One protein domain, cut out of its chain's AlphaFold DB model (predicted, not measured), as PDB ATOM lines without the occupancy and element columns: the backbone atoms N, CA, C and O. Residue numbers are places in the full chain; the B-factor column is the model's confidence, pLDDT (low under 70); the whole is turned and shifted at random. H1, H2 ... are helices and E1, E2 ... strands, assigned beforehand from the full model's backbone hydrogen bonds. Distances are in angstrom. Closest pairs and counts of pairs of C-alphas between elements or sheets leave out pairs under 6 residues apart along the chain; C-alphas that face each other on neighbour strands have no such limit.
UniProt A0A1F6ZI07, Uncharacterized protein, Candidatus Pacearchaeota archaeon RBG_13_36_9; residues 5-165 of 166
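AT A GLANCE: This is residues 5 to 165 of the 166 residues of an uncharacterized protein of Candidatus Pacearchaeota archaeon RBG_13_36_9 (UniProt A0A1F6ZI07). Look first for a twisted sheet of five strands with helices over both of its faces, three layers in all: H2 and H3 pack side by side on one face, while H5 covers E3 and E2 on the other and H4 stands up over E5. H1 and H6 lie off the sheet, H6 packing on both H1 and H2, and a long loop, residues 134 to 152, leads from H5 to H6. The 161 printed residues hold six named helices and five named strands, in the order E1 E2 E3 H1 H2 E4 H3 E5 H4 H5 H6; the sheet is mixed, in the order E3 E2 E1 E4 E5, and the class is mixed, helices and strands. The whole is compact, with a radius of gyration of the C-alphas of 14.9 A and spans of 42 by 41 by 27 A.

HOW THE PARTS SIT: Begin with E1, residues 5 to 10, E2, residues 20 to 26, and E3, residues 32 to 37: a meander, each strand the antiparallel neighbour of the one before, in two hairpins. N 7 and O 25 are 2.9 A apart, N 22 and O 35 2.9 A. On the other side of E1 is parallel E4, residues 77 to 82, with N 6 and O 79 at 2.8 A, then parallel E5, residues 104 to 107, with N 80 and O 104 at 2.8 A. H2, residues 54 to 71, is on the sheet at a height of 8.4 A; Tyr 33 and Leu 69 are its closest C-alphas to E3, 6.3 A apart. H5, residues 124 to 133, is on the opposite face at a height of 6.6 A, C-alphas 21 and 131 being its closest to E2, 3.8 A. H4, residues 108 to 115, is on the same face as H5. H3, residues 88 to 99, touches H2 at a steep tilt of 41 degrees, C-alphas 63 and 91 coming closest at 4.7 A; E4, H3 and E5 form a strand-helix-strand unit, parallel neighbour strands with a helix between, its crossover right-handed. E3, H1, residues 39 to 49, H2 and E4 form a split unit, with E2 and E1 between its strands, also right-handed. H6, residues 153 to 162, touches H1, C-alphas 41 and 153 closest at 6.6 A, and is about perpendicular to H2, at 81 degrees. In these six helices every O i to N i+4 pair is within hydrogen-bond range.

IN THESE COORDINATES: Find C-alpha 5 at (41.372, -9.533, 31.592), where E1 begins. E2 measures 20.3 A from first to last C-alpha, and H2 26.0 A, from (40.343, -22.969, 58.134) at C-alpha 54. H6 ends at C-alpha 162, (57.367, -15.925, 52.818).

THE WHOLE: The C-alphas farthest apart, those of Gly 116 and Arg 139, are 44.5 A apart. The printed part has no cut, and the one long link is H5 to H6. Mean pLDDT of the printed part is 91.7, and residues 137 to 142 are under 70.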
ATOM      1  N   SER A   5      41.966  -9.223  30.294       95.69
ATOM      2  CA  SER A   5      41.372  -9.533  31.592       95.69
ATOM      3  C   SER A   5      41.411 -11.040  31.806       95.69
ATOM      4  O   SER A   5      41.119 -11.811  30.893       95.69
ATOM      5  N   PHE A   6      41.755 -11.482  33.008       97.25
ATOM      6  CA  PHE A   6      41.835 -12.898  33.342       97.25
ATOM      7  C   PHE A   6      40.860 -13.236  34.457       97.25
ATOM      8  O   PHE A   6      40.857 -12.597  35.504       97.25
ATOM      9  N   HIS A   7      40.060 -14.276  34.249       97.56
ATOM     10  CA  HIS A   7      39.265 -14.891  35.306       97.56
ATOM     11  C   HIS A   7      40.097 -15.968  35.988       97.56
ATOM     12  O   HIS A   7      40.782 -16.729  35.304       97.56
ATOM     13  N   VAL A   8      39.995 -16.083  37.308       97.56
ATOM     14  CA  VAL A   8      40.541 -17.218  38.056       97.56
ATOM     15  C   VAL A   8      39.477 -17.831  38.951       97.56
ATOM     16  O   VAL A   8      38.701 -17.116  39.580       97.56
ATOM     17  N   ASP A   9      39.431 -19.160  38.992       96.94
ATOM     18  CA  ASP A   9      38.420 -19.904  39.744       96.94
ATOM     19  C   ASP A   9      38.937 -21.266  40.212       96.94
ATOM     20  O   ASP A   9      39.998 -21.724  39.776       96.94
ATOM     21  N   MET A  10      38.181 -21.920  41.092       95.50
ATOM     22  CA  MET A  10      38.459 -23.255  41.604       95.50
ATOM     23  C   MET A  10      37.234 -24.173  41.516       95.50
ATOM     24  O   MET A  10      36.101 -23.773  41.739       95.50
ATOM     25  N   SER A  11      37.467 -25.459  41.262       94.19
ATOM     26  CA  SER A  11      36.413 -26.469  41.040       94.19
ATOM     27  C   SER A  11      35.648 -26.915  42.302       94.19
ATOM     28  O   SER A  11      34.922 -27.912  42.275       94.19
ATOM     29  N   GLY A  12      35.934 -26.296  43.443       89.44
ATOM     30  CA  GLY A  12      35.522 -26.738  44.768       89.44
ATOM     31  C   GLY A  12      36.341 -26.063  45.853       89.44
ATOM     32  O   GLY A  12      37.405 -25.528  45.555       89.44
ATOM     33  N   ARG A  13      35.882 -26.121  47.103       88.12
ATOM     34  CA  ARG A  13      36.519 -25.387  48.199       88.12
ATOM     35  C   ARG A  13      37.693 -26.175  48.768       88.12
ATOM     36  O   ARG A  13      37.635 -27.398  48.916       88.12
ATOM     37  N   ILE A  14      38.773 -25.479  49.118       89.00
ATOM     38  CA  ILE A  14      40.021 -26.102  49.595       89.00
ATOM     39  C   ILE A  14      39.800 -26.914  50.875       89.00
ATOM     40  O   ILE A  14      40.439 -27.948  51.098       89.00
ATOM     41  N   TYR A  15      38.853 -26.503  51.712       82.75
ATOM     42  CA  TYR A  15      38.564 -27.217  52.942       82.75
ATOM     43  C   TYR A  15      37.819 -28.554  52.736       82.75
ATOM     44  O   TYR A  15      37.757 -29.333  53.683       82.75
ATOM     45  N   GLU A  16      37.353 -28.905  51.534       81.81
ATOM     46  CA  GLU A  16      36.527 -30.104  51.279       81.81
ATOM     47  C   GLU A  16      37.310 -31.427  51.125       81.81
ATOM     48  O   GLU A  16      36.744 -32.435  50.717       81.81
ATOM     49  N   GLU A  17      38.617 -31.462  51.418       77.81
ATOM     50  CA  GLU A  17      39.467 -32.680  51.403       77.81
ATOM     51  C   GLU A  17      39.436 -33.530  50.113       77.81
ATOM     52  O   GLU A  17      39.885 -34.680  50.091       77.81
ATOM     53  N   ARG A  18      38.970 -32.952  49.009       90.69
ATOM     54  CA  ARG A  18      38.967 -33.557  47.676       90.69
ATOM     55  C   ARG A  18      40.094 -32.989  46.821       90.69
ATOM     56  O   ARG A  18      40.766 -32.034  47.199       90.69
ATOM     57  N   THR A  19      40.325 -33.589  45.655       93.88
ATOM     58  CA  THR A  19      41.203 -32.965  44.659       93.88
ATOM     59  C   THR A  19      40.545 -31.686  44.151       93.88
ATOM     60  O   THR A  19      39.391 -31.735  43.727       93.88
ATOM     61  N   ILE A  20      41.276 -30.575  44.159       95.38
ATOM     62  CA  ILE A  20      40.799 -29.255  43.729       95.38
ATOM     63  C   ILE A  20      41.589 -28.827  42.502       95.38
ATOM     64  O   ILE A  20      42.814 -28.833  42.530       95.38
ATOM     65  N   GLY A  21      40.904 -28.477  41.419       96.50
ATOM     66  CA  GLY A  21      41.506 -27.784  40.288       96.50
ATOM     67  C   GLY A  21      41.343 -26.280  40.438       96.50
ATOM     68  O   GLY A  21      40.313 -25.829  40.935       96.50
ATOM     69  N   ILE A  22      42.348 -25.528  40.005       97.12
ATOM     70  CA  ILE A  22      42.339 -24.066  39.936       97.12
ATOM     71  C   ILE A  22      42.782 -23.693  38.527       97.12
ATOM     72  O   ILE A  22      43.721 -24.298  38.008       97.12
ATOM     73  N   ALA A  23      42.112 -22.728  37.905       97.50
ATOM     74  CA  ALA A  23      42.447 -22.289  36.558       97.50
ATOM     75  C   ALA A  23      42.384 -20.773  36.433       97.50
ATOM     76  O   ALA A  23      41.511 -20.150  37.028       97.50
ATOM     77  N   ILE A  24      43.276 -20.221  35.614       97.25
ATOM     78  CA  ILE A  24      43.265 -18.838  35.142       97.25
ATOM     79  C   ILE A  24      43.005 -18.836  33.631       97.25
ATOM     80  O   ILE A  24      43.587 -19.649  32.912       97.25
ATOM     81  N   VAL A  25      42.117 -17.965  33.146       96.62
ATOM     82  CA  VAL A  25      41.667 -17.933  31.744       96.62
ATOM     83  C   VAL A  25      41.524 -16.494  31.251       96.62
ATOM     84  O   VAL A  25      40.806 -15.704  31.861       96.62
ATOM     85  N   GLY A  26      42.177 -16.170  30.135       95.69
ATOM     86  CA  GLY A  26      42.081 -14.875  29.461       95.69
ATOM     87  C   GLY A  26      40.748 -14.704  28.734       95.69
ATOM     88  O   GLY A  26      40.288 -15.608  28.026       95.69
ATOM     89  N   THR A  27      40.109 -13.550  28.915       92.44
ATOM     90  CA  THR A  27      38.779 -13.261  28.368       92.44
ATOM     91  C   THR A  27      38.789 -13.157  26.849       92.44
ATOM     92  O   THR A  27      37.942 -13.776  26.198       92.44
ATOM     93  N   GLU A  28      39.760 -12.443  26.280       91.44
ATOM     94  CA  GLU A  28      39.909 -12.251  24.836       91.44
ATOM     95  C   GLU A  28      40.826 -13.323  24.240       91.44
ATOM     96  O   GLU A  28      40.466 -13.995  23.275       91.44
ATOM     97  N   THR A  29      41.995 -13.525  24.851       89.88
ATOM     98  CA  THR A  29      43.071 -14.374  24.315       89.88
ATOM     99  C   THR A  29      42.782 -15.867  24.411       89.88
ATOM    100  O   THR A  29      43.398 -16.657  23.698       89.88
ATOM    101  N   LYS A  30      41.878 -16.274  25.316       89.44
ATOM    102  CA  LYS A  30      41.580 -17.680  25.655       89.44
ATOM    103  C   LYS A  30      42.795 -18.488  26.138       89.44
ATOM    104  O   LYS A  30      42.704 -19.713  26.283       89.44
ATOM    105  N   ILE A  31      43.912 -17.817  26.432       91.19
ATOM    106  CA  ILE A  31      45.065 -18.413  27.108       91.19
ATOM    107  C   ILE A  31      44.586 -18.927  28.461       91.19
ATOM    108  O   ILE A  31      43.837 -18.243  29.157       91.19
ATOM    109  N   ASN A  32      44.993 -20.138  28.830       93.75
ATOM    110  CA  ASN A  32      44.636 -20.707  30.118       93.75
ATOM    111  C   ASN A  32      45.789 -21.497  30.718       93.75
ATOM    112  O   ASN A  32      46.474 -22.229  30.009       93.75
ATOM    113  N   TYR A  33      45.927 -21.375  32.031       96.00
ATOM    114  CA  TYR A  33      46.822 -22.168  32.860       96.00
ATOM    115  C   TYR A  33      46.027 -22.712  34.035       96.00
ATOM    116  O   TYR A  33      44.995 -22.158  34.420       96.00
ATOM    117  N   GLY A  34      46.507 -23.783  34.641       96.44
ATOM    118  CA  GLY A  34      45.867 -24.294  35.837       96.44
ATOM    119  C   GLY A  34      46.714 -25.296  36.582       96.44
ATOM    120  O   GLY A  34      47.760 -25.744  36.126       96.44
ATOM    121  N   CYS A  35      46.246 -25.659  37.761       96.25
ATOM    122  CA  CYS A  35      46.879 -26.648  38.614       96.25
ATOM    123  C   CYS A  35      45.818 -27.536  39.254       96.25
ATOM    124  O   CYS A  35      44.633 -27.194  39.292       96.25
ATOM    125  N   ALA A  36      46.250 -28.666  39.808       95.31
ATOM    126  CA  ALA A  36      45.412 -29.483  40.668       95.31
ATOM    127  C   ALA A  36      46.122 -29.786  41.987       95.31
ATOM    128  O   ALA A  36      47.238 -30.301  42.011       95.31
ATOM    129  N   LEU A  37      45.435 -29.513  43.089       95.00
ATOM    130  CA  LEU A  37      45.827 -29.912  44.428       95.00
ATOM    131  C   LEU A  37      45.202 -31.272  44.718       95.00
ATOM    132  O   LEU A  37      43.989 -31.380  44.881       95.00
ATOM    133  N   LYS A  38      46.016 -32.327  44.771       92.94
ATOM    134  CA  LYS A  38      45.535 -33.666  45.139       92.94
ATOM    135  C   LYS A  38      45.017 -33.656  46.583       92.94
ATOM    136  O   LYS A  38      45.621 -33.025  47.447       92.94
ATOM    137  N   GLY A  39      43.944 -34.392  46.876       92.38
ATOM    138  CA  GLY A  39      43.344 -34.392  48.222       92.38
ATOM    139  C   GLY A  39      44.333 -34.727  49.352       92.38
ATOM    140  O   GLY A  39      44.315 -34.092  50.401       92.38
ATOM    141  N   ASN A  40      45.274 -35.653  49.133       93.25
ATOM    142  CA  ASN A  40      46.322 -35.969  50.117       93.25
ATOM    143  C   ASN A  40      47.319 -34.814  50.338       93.25
ATOM    144  O   ASN A  40      47.788 -34.625  51.460       93.25
ATOM    145  N   LEU A  41      47.617 -34.023  49.303       94.69
ATOM    146  CA  LEU A  41      48.413 -32.802  49.423       94.69
ATOM    147  C   LEU A  41      47.659 -31.757  50.248       94.69
ATOM    148  O   LEU A  41      48.238 -31.192  51.171       94.69
ATOM    149  N   VAL A  42      46.370 -31.549  49.970       94.31
ATOM    150  CA  VAL A  42      45.518 -30.632  50.746       94.31
ATOM    151  C   VAL A  42      45.498 -31.039  52.224       94.31
ATOM    152  O   VAL A  42      45.744 -30.204  53.091       94.31
ATOM    153  N   LYS A  43      45.305 -32.332  52.524       94.25
ATOM    154  CA  LYS A  43      45.374 -32.864  53.898       94.25
ATOM    155  C   LYS A  43      46.719 -32.577  54.565       94.25
ATOM    156  O   LYS A  43      46.758 -32.152  55.719       94.25
ATOM    157  N   LEU A  44      47.824 -32.783  53.847       95.25
ATOM    158  CA  LEU A  44      49.163 -32.517  54.370       95.25
ATOM    159  C   LEU A  44      49.378 -31.027  54.668       95.25
ATOM    160  O   LEU A  44      49.907 -30.690  55.726       95.25
ATOM    161  N   VAL A  45      48.943 -30.145  53.764       95.50
ATOM    162  CA  VAL A  45      49.012 -28.688  53.938       95.50
ATOM    163  C   VAL A  45      48.220 -28.257  55.164       95.50
ATOM    164  O   VAL A  45      48.786 -27.599  56.033       95.50
ATOM    165  N   LYS A  46      46.966 -28.703  55.295       93.69
ATOM    166  CA  LYS A  46      46.137 -28.419  56.472       93.69
ATOM    167  C   LYS A  46      46.827 -28.845  57.763       93.69
ATOM    168  O   LYS A  46      46.993 -28.039  58.667       93.69
ATOM    169  N   LYS A  47      47.316 -30.088  57.824       94.00
ATOM    170  CA  LYS A  47      47.976 -30.629  59.022       94.00
ATOM    171  C   LYS A  47      49.236 -29.854  59.425       94.00
ATOM    172  O   LYS A  47      49.588 -29.839  60.601       94.00
ATOM    173  N   LYS A  48      49.978 -29.303  58.459       95.75
ATOM    174  CA  LYS A  48      51.314 -28.730  58.701       95.75
ATOM    175  C   LYS A  48      51.345 -27.206  58.745       95.75
ATOM    176  O   LYS A  48      52.228 -26.665  59.406       95.75
ATOM    177  N   LEU A  49      50.461 -26.532  58.014       94.94
ATOM    178  CA  LEU A  49      50.543 -25.089  57.770       94.94
ATOM    179  C   LEU A  49      49.328 -24.316  58.281       94.94
ATOM    180  O   LEU A  49      49.490 -23.150  58.636       94.94
ATOM    181  N   PHE A  50      48.146 -24.936  58.342       94.00
ATOM    182  CA  PHE A  50      46.961 -24.256  58.860       94.00
ATOM    183  C   PHE A  50      47.089 -24.191  60.382       94.00
ATOM    184  O   PHE A  50      47.441 -25.185  61.021       94.00
ATOM    185  N   LYS A  51      46.874 -23.010  60.963       84.44
ATOM    186  CA  LYS A  51      47.144 -22.767  62.394       84.44
ATOM    187  C   LYS A  51      46.026 -22.046  63.126       84.44
ATOM    188  O   LYS A  51      46.013 -22.092  64.352       84.44
ATOM    189  N   LYS A  52      45.150 -21.335  62.415       71.62
ATOM    190  CA  LYS A  52      44.181 -20.430  63.047       71.62
ATOM    191  C   LYS A  52      42.759 -20.738  62.613       71.62
ATOM    192  O   LYS A  52      41.983 -21.297  63.375       71.62
ATOM    193  N   ASN A  53      42.439 -20.365  61.381       88.44
ATOM    194  CA  ASN A  53      41.096 -20.368  60.834       88.44
ATOM    195  C   ASN A  53      41.146 -21.088  59.489       88.44
ATOM    196  O   ASN A  53      41.891 -20.684  58.598       88.44
ATOM    197  N   ILE A  54      40.357 -22.155  59.349       90.69
ATOM    198  CA  ILE A  54      40.343 -22.969  58.134       90.69
ATOM    199  C   ILE A  54      39.927 -22.169  56.896       90.69
ATOM    200  O   ILE A  54      40.426 -22.469  55.817       90.69
ATOM    201  N   TYR A  55      39.068 -21.158  57.040       91.69
ATOM    202  CA  TYR A  55      38.630 -20.299  55.941       91.69
ATOM    203  C   TYR A  55      39.746 -19.343  55.517       91.69
ATOM    204  O   TYR A  55      40.156 -19.354  54.363       91.69
ATOM    205  N   GLU A  56      40.334 -18.604  56.461       93.19
ATOM    206  CA  GLU A  56      41.446 -17.687  56.169       93.19
ATOM    207  C   GLU A  56      42.666 -18.437  55.603       93.19
ATOM    208  O   GLU A  56      43.284 -18.007  54.631       93.19
ATOM    209  N   ASP A  57      43.017 -19.589  56.179       94.75
ATOM    210  CA  ASP A  57      44.133 -20.398  55.693       94.75
ATOM    211  C   ASP A  57      43.802 -21.061  54.333       94.75
ATOM    212  O   ASP A  57      44.688 -21.210  53.488       94.75
ATOM    213  N   SER A  58      42.530 -21.374  54.045       94.75
ATOM    214  CA  SER A  58      42.104 -21.798  52.698       94.75
ATOM    215  C   SER A  58      42.272 -20.672  51.678       94.75
ATOM    216  O   SER A  58      42.914 -20.888  50.647       94.75
ATOM    217  N   ALA A  59      41.821 -19.458  51.999       95.19
ATOM    218  CA  ALA A  59      42.010 -18.272  51.169       95.19
ATOM    219  C   ALA A  59      43.503 -17.974  50.926       95.19
ATOM    220  O   ALA A  59      43.905 -17.676  49.799       95.19
ATOM    221  N   LYS A  60      44.369 -18.156  51.936       96.00
ATOM    222  CA  LYS A  60      45.830 -18.055  51.760       96.00
ATOM    223  C   LYS A  60      46.375 -19.088  50.789       96.00
ATOM    224  O   LYS A  60      47.146 -18.731  49.896       96.00
ATOM    225  N   LEU A  61      45.989 -20.358  50.944       96.44
ATOM    226  CA  LEU A  61      46.418 -21.408  50.024       96.44
ATOM    227  C   LEU A  61      45.973 -21.090  48.596       96.44
ATOM    228  O   LEU A  61      46.760 -21.229  47.660       96.44
ATOM    229  N   TYR A  62      44.735 -20.623  48.442       96.81
ATOM    230  CA  TYR A  62      44.201 -20.225  47.152       96.81
ATOM    231  C   TYR A  62      45.006 -19.078  46.534       96.81
ATOM    232  O   TYR A  62      45.463 -19.206  45.398       96.81
ATOM    233  N   GLY A  63      45.280 -18.013  47.292       97.25
ATOM    234  CA  GLY A  63      46.112 -16.894  46.847       97.25
ATOM    235  C   GLY A  63      47.524 -17.321  46.430       97.25
ATOM    236  O   GLY A  63      48.030 -16.854  45.410       97.25
ATOM    237  N   ILE A  64      48.143 -18.270  47.146       97.75
ATOM    238  CA  ILE A  64      49.436 -18.857  46.753       97.75
ATOM    239  C   ILE A  64      49.315 -19.558  45.397       97.75
ATOM    240  O   ILE A  64      50.135 -19.316  44.510       97.75
ATOM    241  N   CYS A  65      48.297 -20.393  45.198       97.50
ATOM    242  CA  CYS A  65      48.080 -21.067  43.920       97.50
ATOM    243  C   CYS A  65      47.848 -20.068  42.779       97.50
ATOM    244  O   CYS A  65      48.472 -20.201  41.728       97.50
ATOM    245  N   ILE A  66      47.025 -19.036  42.994       97.75
ATOM    246  CA  ILE A  66      46.808 -17.970  42.008       97.75
ATOM    247  C   ILE A  66      48.134 -17.279  41.672       97.75
ATOM    248  O   ILE A  66      48.432 -17.087  40.498       97.75
ATOM    249  N   SER A  67      48.965 -16.962  42.672       97.25
ATOM    250  CA  SER A  67      50.258 -16.300  42.457       97.25
ATOM    251  C   SER A  67      51.186 -17.100  41.537       97.25
ATOM    252  O   SER A  67      51.885 -16.518  40.710       97.25
ATOM    253  N   LEU A  68      51.159 -18.432  41.643       97.06
ATOM    254  CA  LEU A  68      51.946 -19.326  40.796       97.06
ATOM    255  C   LEU A  68      51.427 -19.329  39.357       97.06
ATOM    256  O   LEU A  68      52.229 -19.266  38.434       97.06
ATOM    257  N   LEU A  69      50.106 -19.352  39.161       96.50
ATOM    258  CA  LEU A  69      49.502 -19.298  37.825       96.50
ATOM    259  C   LEU A  69      49.727 -17.942  37.145       96.50
ATOM    260  O   LEU A  69      50.011 -17.876  35.955       96.50
ATOM    261  N   VAL A  70      49.615 -16.854  37.908       95.25
ATOM    262  CA  VAL A  70      49.762 -15.487  37.402       95.25
ATOM    263  C   VAL A  70      51.174 -15.214  36.891       95.25
ATOM    264  O   VAL A  70      51.316 -14.482  35.915       95.25
ATOM    265  N   LYS A  71      52.214 -15.811  37.487       93.94
ATOM    266  CA  LYS A  71      53.608 -15.625  37.042       93.94
ATOM    267  C   LYS A  71      53.825 -15.977  35.569       93.94
ATOM    268  O   LYS A  71      54.632 -15.320  34.919       93.94
ATOM    269  N   GLU A  72      53.060 -16.924  35.036       93.38
ATOM    270  CA  GLU A  72      53.150 -17.359  33.637       93.38
ATOM    271  C   GLU A  72      52.574 -16.343  32.643       93.38
ATOM    272  O   GLU A  72      52.936 -16.335  31.470       93.38
ATOM    273  N   VAL A  73      51.669 -15.474  33.103       91.62
ATOM    274  CA  VAL A  73      50.927 -14.528  32.252       91.62
ATOM    275  C   VAL A  73      51.027 -13.086  32.742       91.62
ATOM    276  O   VAL A  73      50.318 -12.218  32.245       91.62
ATOM    277  N   VAL A  74      51.910 -12.796  33.700       91.06
ATOM    278  CA  VAL A  74      51.945 -11.523  34.439       91.06
ATOM    279  C   VAL A  74      52.051 -10.300  33.520       91.06
ATOM    280  O   VAL A  74      51.370  -9.300  33.735       91.06
ATOM    281  N   ASN A  75      52.829 -10.406  32.439       89.12
ATOM    282  CA  ASN A  75      53.040  -9.329  31.464       89.12
ATOM    283  C   ASN A  75      51.822  -9.077  30.560       89.12
ATOM    284  O   ASN A  75      51.756  -8.073  29.851       89.12
ATOM    285  N   ASN A  76      50.856  -9.991  30.582       90.44
ATOM    286  CA  ASN A  76      49.671  -9.993  29.741       90.44
ATOM    287  C   ASN A  76      48.412  -9.591  30.509       90.44
ATOM    288  O   ASN A  76      47.371  -9.426  29.881       90.44
ATOM    289  N   ILE A  77      48.477  -9.421  31.830       93.62
ATOM    290  CA  ILE A  77      47.310  -9.073  32.642       93.62
ATOM    291  C   ILE A  77      47.113  -7.554  32.655       93.62
ATOM    292  O   ILE A  77      48.019  -6.790  32.993       93.62
ATOM    293  N   ASN A  78      45.900  -7.120  32.318       95.06
ATOM    294  CA  ASN A  78      45.386  -5.792  32.657       95.06
ATOM    295  C   ASN A  78      44.561  -5.823  33.951       95.06
ATOM    296  O   ASN A  78      44.661  -4.929  34.787       95.06
ATOM    297  N   LEU A  79      43.748  -6.869  34.095       96.44
ATOM    298  CA  LEU A  79      42.790  -7.044  35.177       96.44
ATOM    299  C   LEU A  79      42.730  -8.524  35.562       96.44
ATOM    300  O   LEU A  79      42.579  -9.381  34.692       96.44
ATOM    301  N   LEU A  80      42.819  -8.826  36.853       97.56
ATOM    302  CA  LEU A  80      42.621 -10.163  37.402       97.56
ATOM    303  C   LEU A  80      41.313 -10.206  38.199       97.56
ATOM    304  O   LEU A  80      41.132  -9.459  39.159       97.56
ATOM    305  N   ILE A  81      40.413 -11.104  37.810       97.25
ATOM    306  CA  ILE A  81      39.070 -11.248  38.373       97.25
ATOM    307  C   ILE A  81      39.024 -12.546  39.177       97.25
ATOM    308  O   ILE A  81      39.023 -13.644  38.610       97.25
ATOM    309  N   ILE A  82      38.979 -12.422  40.504       97.19
ATOM    310  CA  ILE A  82      38.842 -13.561  41.416       97.19
ATOM    311  C   ILE A  82      37.369 -13.969  41.456       97.19
ATOM    312  O   ILE A  82      36.517 -13.208  41.918       97.19
ATOM    313  N   CYS A  83      37.065 -15.151  40.919       94.50
ATOM    314  CA  CYS A  83      35.687 -15.599  40.717       94.50
ATOM    315  C   CYS A  83      35.118 -16.470  41.830       94.50
ATOM    316  O   CYS A  83      33.923 -16.754  41.809       94.50
ATOM    317  N   ASN A  84      35.953 -16.874  42.783       89.06
ATOM    318  CA  ASN A  84      35.545 -17.746  43.869       89.06
ATOM    319  C   ASN A  84      35.110 -16.978  45.131       89.06
ATOM    320  O   ASN A  84      35.538 -15.847  45.345       89.06
ATOM    321  N   ASP A  85      34.321 -17.650  45.972       76.19
ATOM    322  CA  ASP A  85      33.763 -17.156  47.237       76.19
ATOM    323  C   ASP A  85      34.716 -17.247  48.449       76.19
ATOM    324  O   ASP A  85      34.285 -17.024  49.581       76.19
ATOM    325  N   GLU A  86      35.987 -17.629  48.273       85.00
ATOM    326  CA  GLU A  86      36.984 -17.467  49.345       85.00
ATOM    327  C   GLU A  86      37.111 -15.987  49.746       85.00
ATOM    328  O   GLU A  86      36.774 -15.086  48.976       85.00
ATOM    329  N   ASP A  87      37.639 -15.733  50.946       91.31
ATOM    330  CA  ASP A  87      37.851 -14.374  51.452       91.31
ATOM    331  C   ASP A  87      38.735 -13.562  50.486       91.31
ATOM    332  O   ASP A  87      39.958 -13.746  50.398       91.31
ATOM    333  N   PHE A  88      38.086 -12.675  49.728       94.75
ATOM    334  CA  PHE A  88      38.719 -11.895  48.675       94.75
ATOM    335  C   PHE A  88      39.820 -10.986  49.222       94.75
ATOM    336  O   PHE A  88      40.862 -10.846  48.577       94.75
ATOM    337  N   ASP A  89      39.632 -10.409  50.409       95.25
ATOM    338  CA  ASP A  89      40.605  -9.496  51.003       95.25
ATOM    339  C   ASP A  89      41.875 -10.247  51.399       95.25
ATOM    340  O   ASP A  89      42.986  -9.796  51.102       95.25
ATOM    341  N   VAL A  90      41.733 -11.447  51.969       95.62
ATOM    342  CA  VAL A  90      42.873 -12.325  52.272       95.62
ATOM    343  C   VAL A  90      43.609 -12.721  50.991       95.62
ATOM    344  O   VAL A  90      44.839 -12.611  50.924       95.62
ATOM    345  N   VAL A  91      42.885 -13.133  49.944       96.50
ATOM    346  CA  VAL A  91      43.483 -13.484  48.643       96.50
ATOM    347  C   VAL A  91      44.234 -12.289  48.051       96.50
ATOM    348  O   VAL A  91      45.389 -12.423  47.636       96.50
ATOM    349  N   LYS A  92      43.623 -11.100  48.047       96.06
ATOM    350  CA  LYS A  92      44.215  -9.870  47.510       96.06
ATOM    351  C   LYS A  92      45.471  -9.460  48.274       96.06
ATOM    352  O   LYS A  92      46.465  -9.083  47.648       96.06
ATOM    353  N   GLN A  93      45.478  -9.580  49.603       95.62
ATOM    354  CA  GLN A  93      46.664  -9.321  50.426       95.62
ATOM    355  C   GLN A  93      47.810 -10.284  50.100       95.62
ATOM    356  O   GLN A  93      48.955  -9.857  49.940       95.62
ATOM    357  N   VAL A  94      47.510 -11.579  49.961       96.19
ATOM    358  CA  VAL A  94      48.495 -12.606  49.586       96.19
ATOM    359  C   VAL A  94      49.102 -12.301  48.219       96.19
ATOM    360  O   VAL A  94      50.326 -12.280  48.084       96.19
ATOM    361  N   LEU A  95      48.274 -11.992  47.219       95.69
ATOM    362  CA  LEU A  95      48.746 -11.625  45.882       95.69
ATOM    363  C   LEU A  95      49.596 -10.351  45.910       95.69
ATOM    364  O   LEU A  95      50.687 -10.322  45.342       95.69
ATOM    365  N   SER A  96      49.159  -9.326  46.640       94.44
ATOM    366  CA  SER A  96      49.906  -8.070  46.770       94.44
ATOM    367  C   SER A  96      51.316  -8.292  47.325       94.44
ATOM    368  O   SER A  96      52.274  -7.708  46.821       94.44
ATOM    369  N   LYS A  97      51.466  -9.194  48.304       94.75
ATOM    370  CA  LYS A  97      52.773  -9.563  48.867       94.75
ATOM    371  C   LYS A  97      53.637 -10.374  47.902       94.75
ATOM    372  O   LYS A  97      54.825 -10.091  47.769       94.75
ATOM    373  N   LEU A  98      53.063 -11.390  47.256       94.62
ATOM    374  CA  LEU A  98      53.837 -12.394  46.513       94.62
ATOM    375  C   LEU A  98      54.216 -11.974  45.092       94.62
ATOM    376  O   LEU A  98      55.237 -12.438  44.581       94.62
ATOM    377  N   ILE A  99      53.396 -11.151  44.436       92.44
ATOM    378  CA  ILE A  99      53.608 -10.778  43.028       92.44
ATOM    379  C   ILE A  99      53.685  -9.272  42.782       92.44
ATOM    380  O   ILE A  99      54.053  -8.899  41.674       92.44
ATOM    381  N   LYS A 100      53.385  -8.422  43.780       89.12
ATOM    382  CA  LYS A 100      53.432  -6.947  43.671       89.12
ATOM    383  C   LYS A 100      52.786  -6.448  42.362       89.12
ATOM    384  O   LYS A 100      53.475  -5.920  41.493       89.12
ATOM    385  N   PRO A 101      51.477  -6.691  42.182       88.19
ATOM    386  CA  PRO A 101      50.818  -6.573  40.888       88.19
ATOM    387  C   PRO A 101      50.856  -5.133  40.355       88.19
ATOM    388  O   PRO A 101      50.515  -4.190  41.061       88.19
ATOM    389  N   HIS A 102      51.209  -4.980  39.076       91.56
ATOM    390  CA  HIS A 102      51.077  -3.726  38.311       91.56
ATOM    391  C   HIS A 102      49.758  -3.664  37.522       91.56
ATOM    392  O   HIS A 102      49.645  -2.964  36.515       91.56
ATOM    393  N   PHE A 103      48.788  -4.470  37.936       94.38
ATOM    394  CA  PHE A 103      47.480  -4.627  37.324       94.38
ATOM    395  C   PHE A 103      46.423  -4.668  38.420       94.38
ATOM    396  O   PHE A 103      46.717  -4.911  39.593       94.38
ATOM    397  N   GLU A 104      45.182  -4.433  38.027       95.88
ATOM    398  CA  GLU A 104      44.078  -4.376  38.966       95.88
ATOM    399  C   GLU A 104      43.616  -5.789  39.370       95.88
ATOM    400  O   GLU A 104      43.596  -6.706  38.546       95.88
ATOM    401  N   ILE A 105      43.240  -5.971  40.641       97.19
ATOM    402  CA  ILE A 105      42.650  -7.212  41.163       97.19
ATOM    403  C   ILE A 105      41.287  -6.885  41.771       97.19
ATOM    404  O   ILE A 105      41.221  -6.127  42.748       97.19
ATOM    405  N   ILE A 106      40.230  -7.490  41.226       96.81
ATOM    406  CA  ILE A 106      38.838  -7.299  41.662       96.81
ATOM    407  C   ILE A 106      38.138  -8.636  41.916       96.81
ATOM    408  O   ILE A 106      38.560  -9.687  41.423       96.81
ATOM    409  N   SER A 107      37.043  -8.591  42.672       96.56
ATOM    410  CA  SER A 107      36.142  -9.735  42.835       96.56
ATOM    411  C   SER A 107      35.185  -9.857  41.644       96.56
ATOM    412  O   SER A 107      34.934  -8.892  40.916       96.56
ATOM    413  N   ILE A 108      34.583 -11.034  41.455       94.38
ATOM    414  CA  ILE A 108      33.528 -11.215  40.446       94.38
ATOM    415  C   ILE A 108      32.291 -10.354  40.715       94.38
ATOM    416  O   ILE A 108      31.653  -9.899  39.768       94.38
ATOM    417  N   SER A 109      31.964 -10.097  41.983       93.94
ATOM    418  CA  SER A 109      30.848  -9.225  42.365       93.94
ATOM    419  C   SER A 109      31.083  -7.795  41.885       93.94
ATOM    420  O   SER A 109      30.220  -7.214  41.228       93.94
ATOM    421  N   GLU A 110      32.284  -7.267  42.121       95.19
ATOM    422  CA  GLU A 110      32.689  -5.952  41.625       95.19
ATOM    423  C   GLU A 110      32.713  -5.911  40.090       95.19
ATOM    424  O   GLU A 110      32.209  -4.970  39.476       95.19
ATOM    425  N   PHE A 111      33.221  -6.963  39.444       94.94
ATOM    426  CA  PHE A 111      33.227  -7.051  37.985       94.94
ATOM    427  C   PHE A 111      31.812  -7.014  37.387       94.94
ATOM    428  O   PHE A 111      31.560  -6.288  36.425       94.94
ATOM    429  N   ARG A 112      30.864  -7.752  37.977       94.44
ATOM    430  CA  ARG A 112      29.451  -7.758  37.565       94.44
ATOM    431  C   ARG A 112      28.800  -6.388  37.731       94.44
ATOM    432  O   ARG A 112      28.050  -5.975  36.849       94.44
ATOM    433  N   GLN A 113      29.118  -5.680  38.816       95.00
ATOM    434  CA  GLN A 113      28.640  -4.318  39.048       95.00
ATOM    435  C   GLN A 113      29.141  -3.362  37.961       95.00
ATOM    436  O   GLN A 113      28.336  -2.650  37.366       95.00
ATOM    437  N   ARG A 114      30.443  -3.397  37.643       94.94
ATOM    438  CA  ARG A 114      31.042  -2.563  36.583       94.94
ATOM    439  C   ARG A 114      30.446  -2.840  35.203       94.94
ATOM    440  O   ARG A 114      30.303  -1.927  34.400       94.94
ATOM    441  N   LEU A 115      30.101  -4.096  34.924       92.75
ATOM    442  CA  LEU A 115      29.491  -4.497  33.655       92.75
ATOM    443  C   LEU A 115      27.980  -4.239  33.574       92.75
ATOM    444  O   LEU A 115      27.425  -4.328  32.480       92.75
ATOM    445  N   GLY A 116      27.302  -4.012  34.701       94.25
ATOM    446  CA  GLY A 116      25.841  -3.900  34.754       94.25
ATOM    447  C   GLY A 116      25.093  -5.192  34.395       94.25
ATOM    448  O   GLY A 116      23.922  -5.140  34.025       94.25
ATOM    449  N   ARG A 117      25.746  -6.362  34.463       92.31
ATOM    450  CA  ARG A 117      25.125  -7.661  34.145       92.31
ATOM    451  C   ARG A 117      25.720  -8.812  34.947       92.31
ATOM    452  O   ARG A 117      26.910  -8.829  35.261       92.31
ATOM    453  N   ASN A 118      24.894  -9.821  35.216       90.38
ATOM    454  CA  ASN A 118      25.332 -11.042  35.878       90.38
ATOM    455  C   ASN A 118      25.964 -12.004  34.862       90.38
ATOM    456  O   ASN A 118      25.286 -12.513  33.972       90.38
ATOM    457  N   ILE A 119      27.267 -12.247  34.993       89.81
ATOM    458  CA  ILE A 119      28.010 -13.196  34.159       89.81
ATOM    459  C   ILE A 119      28.681 -14.270  35.012       89.81
ATOM    460  O   ILE A 119      29.098 -14.025  36.149       89.81
ATOM    461  N   GLY A 120      28.776 -15.477  34.456       89.81
ATOM    462  CA  GLY A 120      29.503 -16.588  35.061       89.81
ATOM    463  C   GLY A 120      31.019 -16.436  34.936       89.81
ATOM    464  O   GLY A 120      31.531 -15.669  34.118       89.81
ATOM    465  N   SER A 121      31.741 -17.206  35.743       92.94
ATOM    466  CA  SER A 121      33.190 -17.337  35.642       92.94
ATOM    467  C   SER A 121      33.580 -18.084  34.369       92.94
ATOM    468  O   SER A 121      33.144 -19.214  34.146       92.94
ATOM    469  N   LEU A 122      34.454 -17.497  33.548       93.81
ATOM    470  CA  LEU A 122      35.036 -18.215  32.410       93.81
ATOM    471  C   LEU A 122      36.003 -19.324  32.851       93.81
ATOM    472  O   LEU A 122      36.293 -20.230  32.071       93.81
ATOM    473  N   ALA A 123      36.505 -19.258  34.086       94.94
ATOM    474  CA  ALA A 123      37.509 -20.174  34.607       94.94
ATOM    475  C   ALA A 123      36.920 -21.398  35.332       94.94
ATOM    476  O   ALA A 123      37.643 -22.378  35.494       94.94
ATOM    477  N   ASP A 124      35.632 -21.410  35.692       94.31
ATOM    478  CA  ASP A 124      35.000 -22.521  36.431       94.31
ATOM    479  C   ASP A 124      35.105 -23.870  35.686       94.31
ATOM    480  O   ASP A 124      35.655 -24.864  36.182       94.31
ATOM    481  N   ASN A 125      34.669 -23.895  34.422       94.12
ATOM    482  CA  ASN A 125      34.761 -25.097  33.590       94.12
ATOM    483  C   ASN A 125      36.213 -25.565  33.424       94.12
ATOM    484  O   ASN A 125      36.494 -26.768  33.468       94.12
ATOM    485  N   TYR A 126      37.152 -24.626  33.286       94.69
ATOM    486  CA  TYR A 126      38.572 -24.948  33.195       94.69
ATOM    487  C   TYR A 126      39.092 -25.527  34.508       94.69
ATOM    488  O   TYR A 126      39.736 -26.573  34.479       94.69
ATOM    489  N   ALA A 127      38.759 -24.946  35.658       95.88
ATOM    490  CA  ALA A 127      39.150 -25.469  36.961       95.88
ATOM    491  C   ALA A 127      38.688 -26.927  37.129       95.88
ATOM    492  O   ALA A 127      39.455 -27.790  37.562       95.88
ATOM    493  N   ASN A 128      37.473 -27.250  36.680       94.62
ATOM    494  CA  ASN A 128      36.970 -28.622  36.644       94.62
ATOM    495  C   ASN A 128      37.747 -29.545  35.690       94.62
ATOM    496  O   ASN A 128      37.986 -30.714  36.020       94.62
ATOM    497  N   ILE A 129      38.165 -29.049  34.524       92.88
ATOM    498  CA  ILE A 129      39.026 -29.786  33.589       92.88
ATOM    499  C   ILE A 129      40.390 -30.069  34.231       92.88
ATOM    500  O   ILE A 129      40.819 -31.228  34.245       92.88
ATOM    501  N   TYR A 130      41.038 -29.057  34.814       93.75
ATOM    502  CA  TYR A 130      42.324 -29.202  35.498       93.75
ATOM    503  C   TYR A 130      42.215 -30.182  36.670       93.75
ATOM    504  O   TYR A 130      43.016 -31.110  36.749       93.75
ATOM    505  N   ARG A 131      41.158 -30.108  37.493       93.75
ATOM    506  CA  ARG A 131      40.897 -31.094  38.561       93.75
ATOM    507  C   ARG A 131      40.928 -32.537  38.048       93.75
ATOM    508  O   ARG A 131      41.499 -33.416  38.690       93.75
ATOM    509  N   LYS A 132      40.278 -32.795  36.907       90.25
ATOM    510  CA  LYS A 132      40.104 -34.144  36.341       90.25
ATOM    511  C   LYS A 132      41.329 -34.646  35.577       90.25
ATOM    512  O   LYS A 132      41.519 -35.860  35.493       90.25
ATOM    513  N   LYS A 133      42.099 -33.748  34.956       88.88
ATOM    514  CA  LYS A 133      43.128 -34.109  33.968       88.88
ATOM    515  C   LYS A 133      44.557 -33.754  34.375       88.88
ATOM    516  O   LYS A 133      45.453 -34.477  33.965       88.88
ATOM    517  N   ALA A 134      44.782 -32.722  35.189       85.00
ATOM    518  CA  ALA A 134      46.133 -32.224  35.482       85.00
ATOM    519  C   ALA A 134      47.028 -33.241  36.210       85.00
ATOM    520  O   ALA A 134      48.244 -33.167  36.112       85.00
ATOM    521  N   LEU A 135      46.428 -34.204  36.918       82.69
ATOM    522  CA  LEU A 135      47.145 -35.271  37.629       82.69
ATOM    523  C   LEU A 135      47.219 -36.589  36.841       82.69
ATOM    524  O   LEU A 135      47.713 -37.584  37.370       82.69
ATOM    525  N   LYS A 136      46.670 -36.646  35.620       80.88
ATOM    526  CA  LYS A 136      46.684 -37.865  34.804       80.88
ATOM    527  C   LYS A 136      47.972 -37.938  33.977       80.88
ATOM    528  O   LYS A 136      48.437 -36.906  33.498       80.88
ATOM    529  N   PRO A 137      48.523 -39.142  33.740       66.38
ATOM    530  CA  PRO A 137      49.640 -39.309  32.816       66.38
ATOM    531  C   PRO A 137      49.278 -38.780  31.423       66.38
ATOM    532  O   PRO A 137      48.173 -39.042  30.943       66.38
ATOM    533  N   LYS A 138      50.223 -38.120  30.734       66.69
ATOM    534  CA  LYS A 138      50.020 -37.573  29.373       66.69
ATOM    535  C   LYS A 138      49.474 -38.609  28.378       66.69
ATOM    536  O   LYS A 138      48.674 -38.276  27.514       66.69
ATOM    537  N   ARG A 139      49.835 -39.890  28.544       58.72
ATOM    538  CA  ARG A 139      49.334 -40.999  27.709       58.72
ATOM    539  C   ARG A 139      47.825 -41.258  27.845       58.72
ATOM    540  O   ARG A 139      47.249 -41.888  26.969       58.72
ATOM    541  N   TRP A 140      47.182 -40.826  28.933       58.50
ATOM    542  CA  TRP A 140      45.768 -41.121  29.230       58.50
ATOM    543  C   TRP A 140      44.826 -39.941  28.957       58.50
ATOM    544  O   TRP A 140      43.603 -40.080  29.051       58.50
ATOM    545  N   SER A 141      45.357 -38.765  28.624       61.56
ATOM    546  CA  SER A 141      44.555 -37.586  28.303       61.56
ATOM    547  C   SER A 141      44.272 -37.511  26.802       61.56
ATOM    548  O   SER A 141      45.130 -37.102  26.030       61.56
ATOM    549  N   LYS A 142      43.046 -37.852  26.383       64.88
ATOM    550  CA  LYS A 142      42.533 -37.468  25.055       64.88
ATOM    551  C   LYS A 142      42.171 -35.968  25.041       64.88
ATOM    552  O   LYS A 142      41.556 -35.465  25.997       64.88
ATOM    553  N   GLY A 143      42.518 -35.273  23.954       72.12
ATOM    554  CA  GLY A 143      42.218 -33.852  23.712       72.12
ATOM    555  C   GLY A 143      43.446 -32.930  23.759       72.12
ATOM    556  O   GLY A 143      44.574 -33.408  23.782       72.12
ATOM    557  N   LYS A 144      43.210 -31.608  23.760       71.62
ATOM    558  CA  LYS A 144      44.271 -30.584  23.821       71.62
ATOM    559  C   LYS A 144      45.115 -30.723  25.094       71.62
ATOM    560  O   LYS A 144      44.569 -30.992  26.169       71.62
ATOM    561  N   GLU A 145      46.422 -30.516  24.951       78.94
ATOM    562  CA  GLU A 145      47.352 -30.453  26.078       78.94
ATOM    563  C   GLU A 145      46.986 -29.276  26.994       78.94
ATOM    564  O   GLU A 145      46.558 -28.217  26.531       78.94
ATOM    565  N   LEU A 146      47.081 -29.497  28.305       84.75
ATOM    566  CA  LEU A 146      46.794 -28.488  29.322       84.75
ATOM    567  C   LEU A 146      48.099 -27.837  29.776       84.75
ATOM    568  O   LEU A 146      49.089 -28.537  29.996       84.75
ATOM    569  N   HIS A 147      48.074 -26.527  30.013       91.00
ATOM    570  CA  HIS A 147      49.196 -25.809  30.612       91.00
ATOM    571  C   HIS A 147      49.136 -25.959  32.135       91.00
ATOM    572  O   HIS A 147      48.561 -25.138  32.854       91.00
ATOM    573  N   VAL A 148      49.660 -27.088  32.617       92.56
ATOM    574  CA  VAL A 148      49.609 -27.463  34.031       92.56
ATOM    575  C   VAL A 148      50.815 -26.913  34.781       92.56
ATOM    576  O   VAL A 148      51.951 -27.235  34.446       92.56
ATOM    577  N   ILE A 149      50.556 -26.170  35.853       94.31
ATOM    578  CA  ILE A 149      51.564 -25.777  36.835       94.31
ATOM    579  C   ILE A 149      51.552 -26.782  37.983       94.31
ATOM    580  O   ILE A 149      50.534 -26.983  38.653       94.31
ATOM    581  N   GLU A 150      52.686 -27.447  38.194       92.75
ATOM    582  CA  GLU A 150      52.835 -28.420  39.269       92.75
ATOM    583  C   GLU A 150      52.949 -27.710  40.622       92.75
ATOM    584  O   GLU A 150      53.822 -26.869  40.843       92.75
ATOM    585  N   ILE A 151      52.071 -28.081  41.555       93.25
ATOM    586  CA  ILE A 151      52.086 -27.556  42.917       93.25
ATOM    587  C   ILE A 151      52.382 -28.693  43.886       93.25
ATOM    588  O   ILE A 151      51.595 -29.625  44.052       93.25
ATOM    589  N   THR A 152      53.515 -28.582  44.574       96.19
ATOM    590  CA  THR A 152      53.957 -29.535  45.596       96.19
ATOM    591  C   THR A 152      53.898 -28.911  46.987       96.19
ATOM    592  O   THR A 152      53.893 -27.688  47.143       96.19
ATOM    593  N   PHE A 153      53.929 -29.746  48.031       97.38
ATOM    594  CA  PHE A 153      53.982 -29.260  49.416       97.38
ATOM    595  C   PHE A 153      55.192 -28.350  49.663       97.38
ATOM    596  O   PHE A 153      55.068 -27.345  50.353       97.38
ATOM    597  N   LYS A 154      56.351 -28.675  49.073       97.69
ATOM    598  CA  LYS A 154      57.577 -27.877  49.210       97.69
ATOM    599  C   LYS A 154      57.392 -26.466  48.645       97.69
ATOM    600  O   LYS A 154      57.800 -25.506  49.292       97.69
ATOM    601  N   ILE A 155      56.754 -26.348  47.477       97.38
ATOM    602  CA  ILE A 155      56.439 -25.051  46.862       97.38
ATOM    603  C   ILE A 155      55.466 -24.287  47.759       97.38
ATOM    604  O   ILE A 155      55.774 -23.168  48.154       97.38
ATOM    605  N   ILE A 156      54.348 -24.904  48.149       97.56
ATOM    606  CA  ILE A 156      53.346 -24.259  49.011       97.56
ATOM    607  C   ILE A 156      53.995 -23.749  50.296       97.56
ATOM    608  O   ILE A 156      53.853 -22.577  50.623       97.56
ATOM    609  N   LYS A 157      54.744 -24.606  50.996       97.50
ATOM    610  CA  LYS A 157      55.410 -24.267  52.255       97.50
ATOM    611  C   LYS A 157      56.349 -23.071  52.099       97.50
ATOM    612  O   LYS A 157      56.310 -22.183  52.941       97.50
ATOM    613  N   LYS A 158      57.136 -23.017  51.019       97.06
ATOM    614  CA  LYS A 158      58.034 -21.889  50.741       97.06
ATOM    615  C   LYS A 158      57.265 -20.564  50.685       97.06
ATOM    616  O   LYS A 158      57.586 -19.646  51.431       97.06
ATOM    617  N   TYR A 159      56.230 -20.483  49.847       96.81
ATOM    618  CA  TYR A 159      55.417 -19.265  49.724       96.81
ATOM    619  C   TYR A 159      54.654 -18.953  51.015       96.81
ATOM    620  O   TYR A 159      54.513 -17.795  51.392       96.81
ATOM    621  N   TRP A 160      54.205 -19.981  51.734       96.19
ATOM    622  CA  TRP A 160      53.540 -19.824  53.025       96.19
ATOM    623  C   TRP A 160      54.438 -19.165  54.072       96.19
ATOM    624  O   TRP A 160      53.999 -18.292  54.816       96.19
ATOM    625  N   GLU A 161      55.704 -19.575  54.135       94.38
ATOM    626  CA  GLU A 161      56.696 -19.003  55.045       94.38
ATOM    627  C   GLU A 161      57.088 -17.580  54.633       94.38
ATOM    628  O   GLU A 161      57.284 -16.734  55.502       94.38
ATOM    629  N   GLU A 162      57.146 -17.285  53.329       94.06
ATOM    630  CA  GLU A 162      57.367 -15.925  52.818       94.06
ATOM    631  C   GLU A 162      56.281 -14.944  53.285       94.06
ATOM    632  O   GLU A 162      56.606 -13.822  53.660       94.06
ATOM    633  N   LEU A 163      55.015 -15.371  53.374       91.25
ATOM    634  CA  LEU A 163      53.923 -14.527  53.885       91.25
ATOM    635  C   LEU A 163      54.085 -14.123  55.361       91.25
ATOM    636  O   LEU A 163      53.495 -13.123  55.785       91.25
ATOM    637  N   GLY A 164      54.835 -14.915  56.136       82.50
ATOM    638  CA  GLY A 164      55.098 -14.698  57.559       82.50
ATOM    639  C   GLY A 164      56.362 -13.889  57.856       82.50
ATOM    640  O   GLY A 164      56.591 -13.548  59.016       82.50
ATOM    641  N   LYS A 165      57.181 -13.584  56.843       79.00
ATOM    642  CA  LYS A 165      58.351 -12.712  56.999       79.00
ATOM    643  C   LYS A 165      57.881 -11.254  57.001       79.00
ATOM    644  O   LYS A 165      57.092 -10.862  56.141       79.00
TER     645      LYS A 165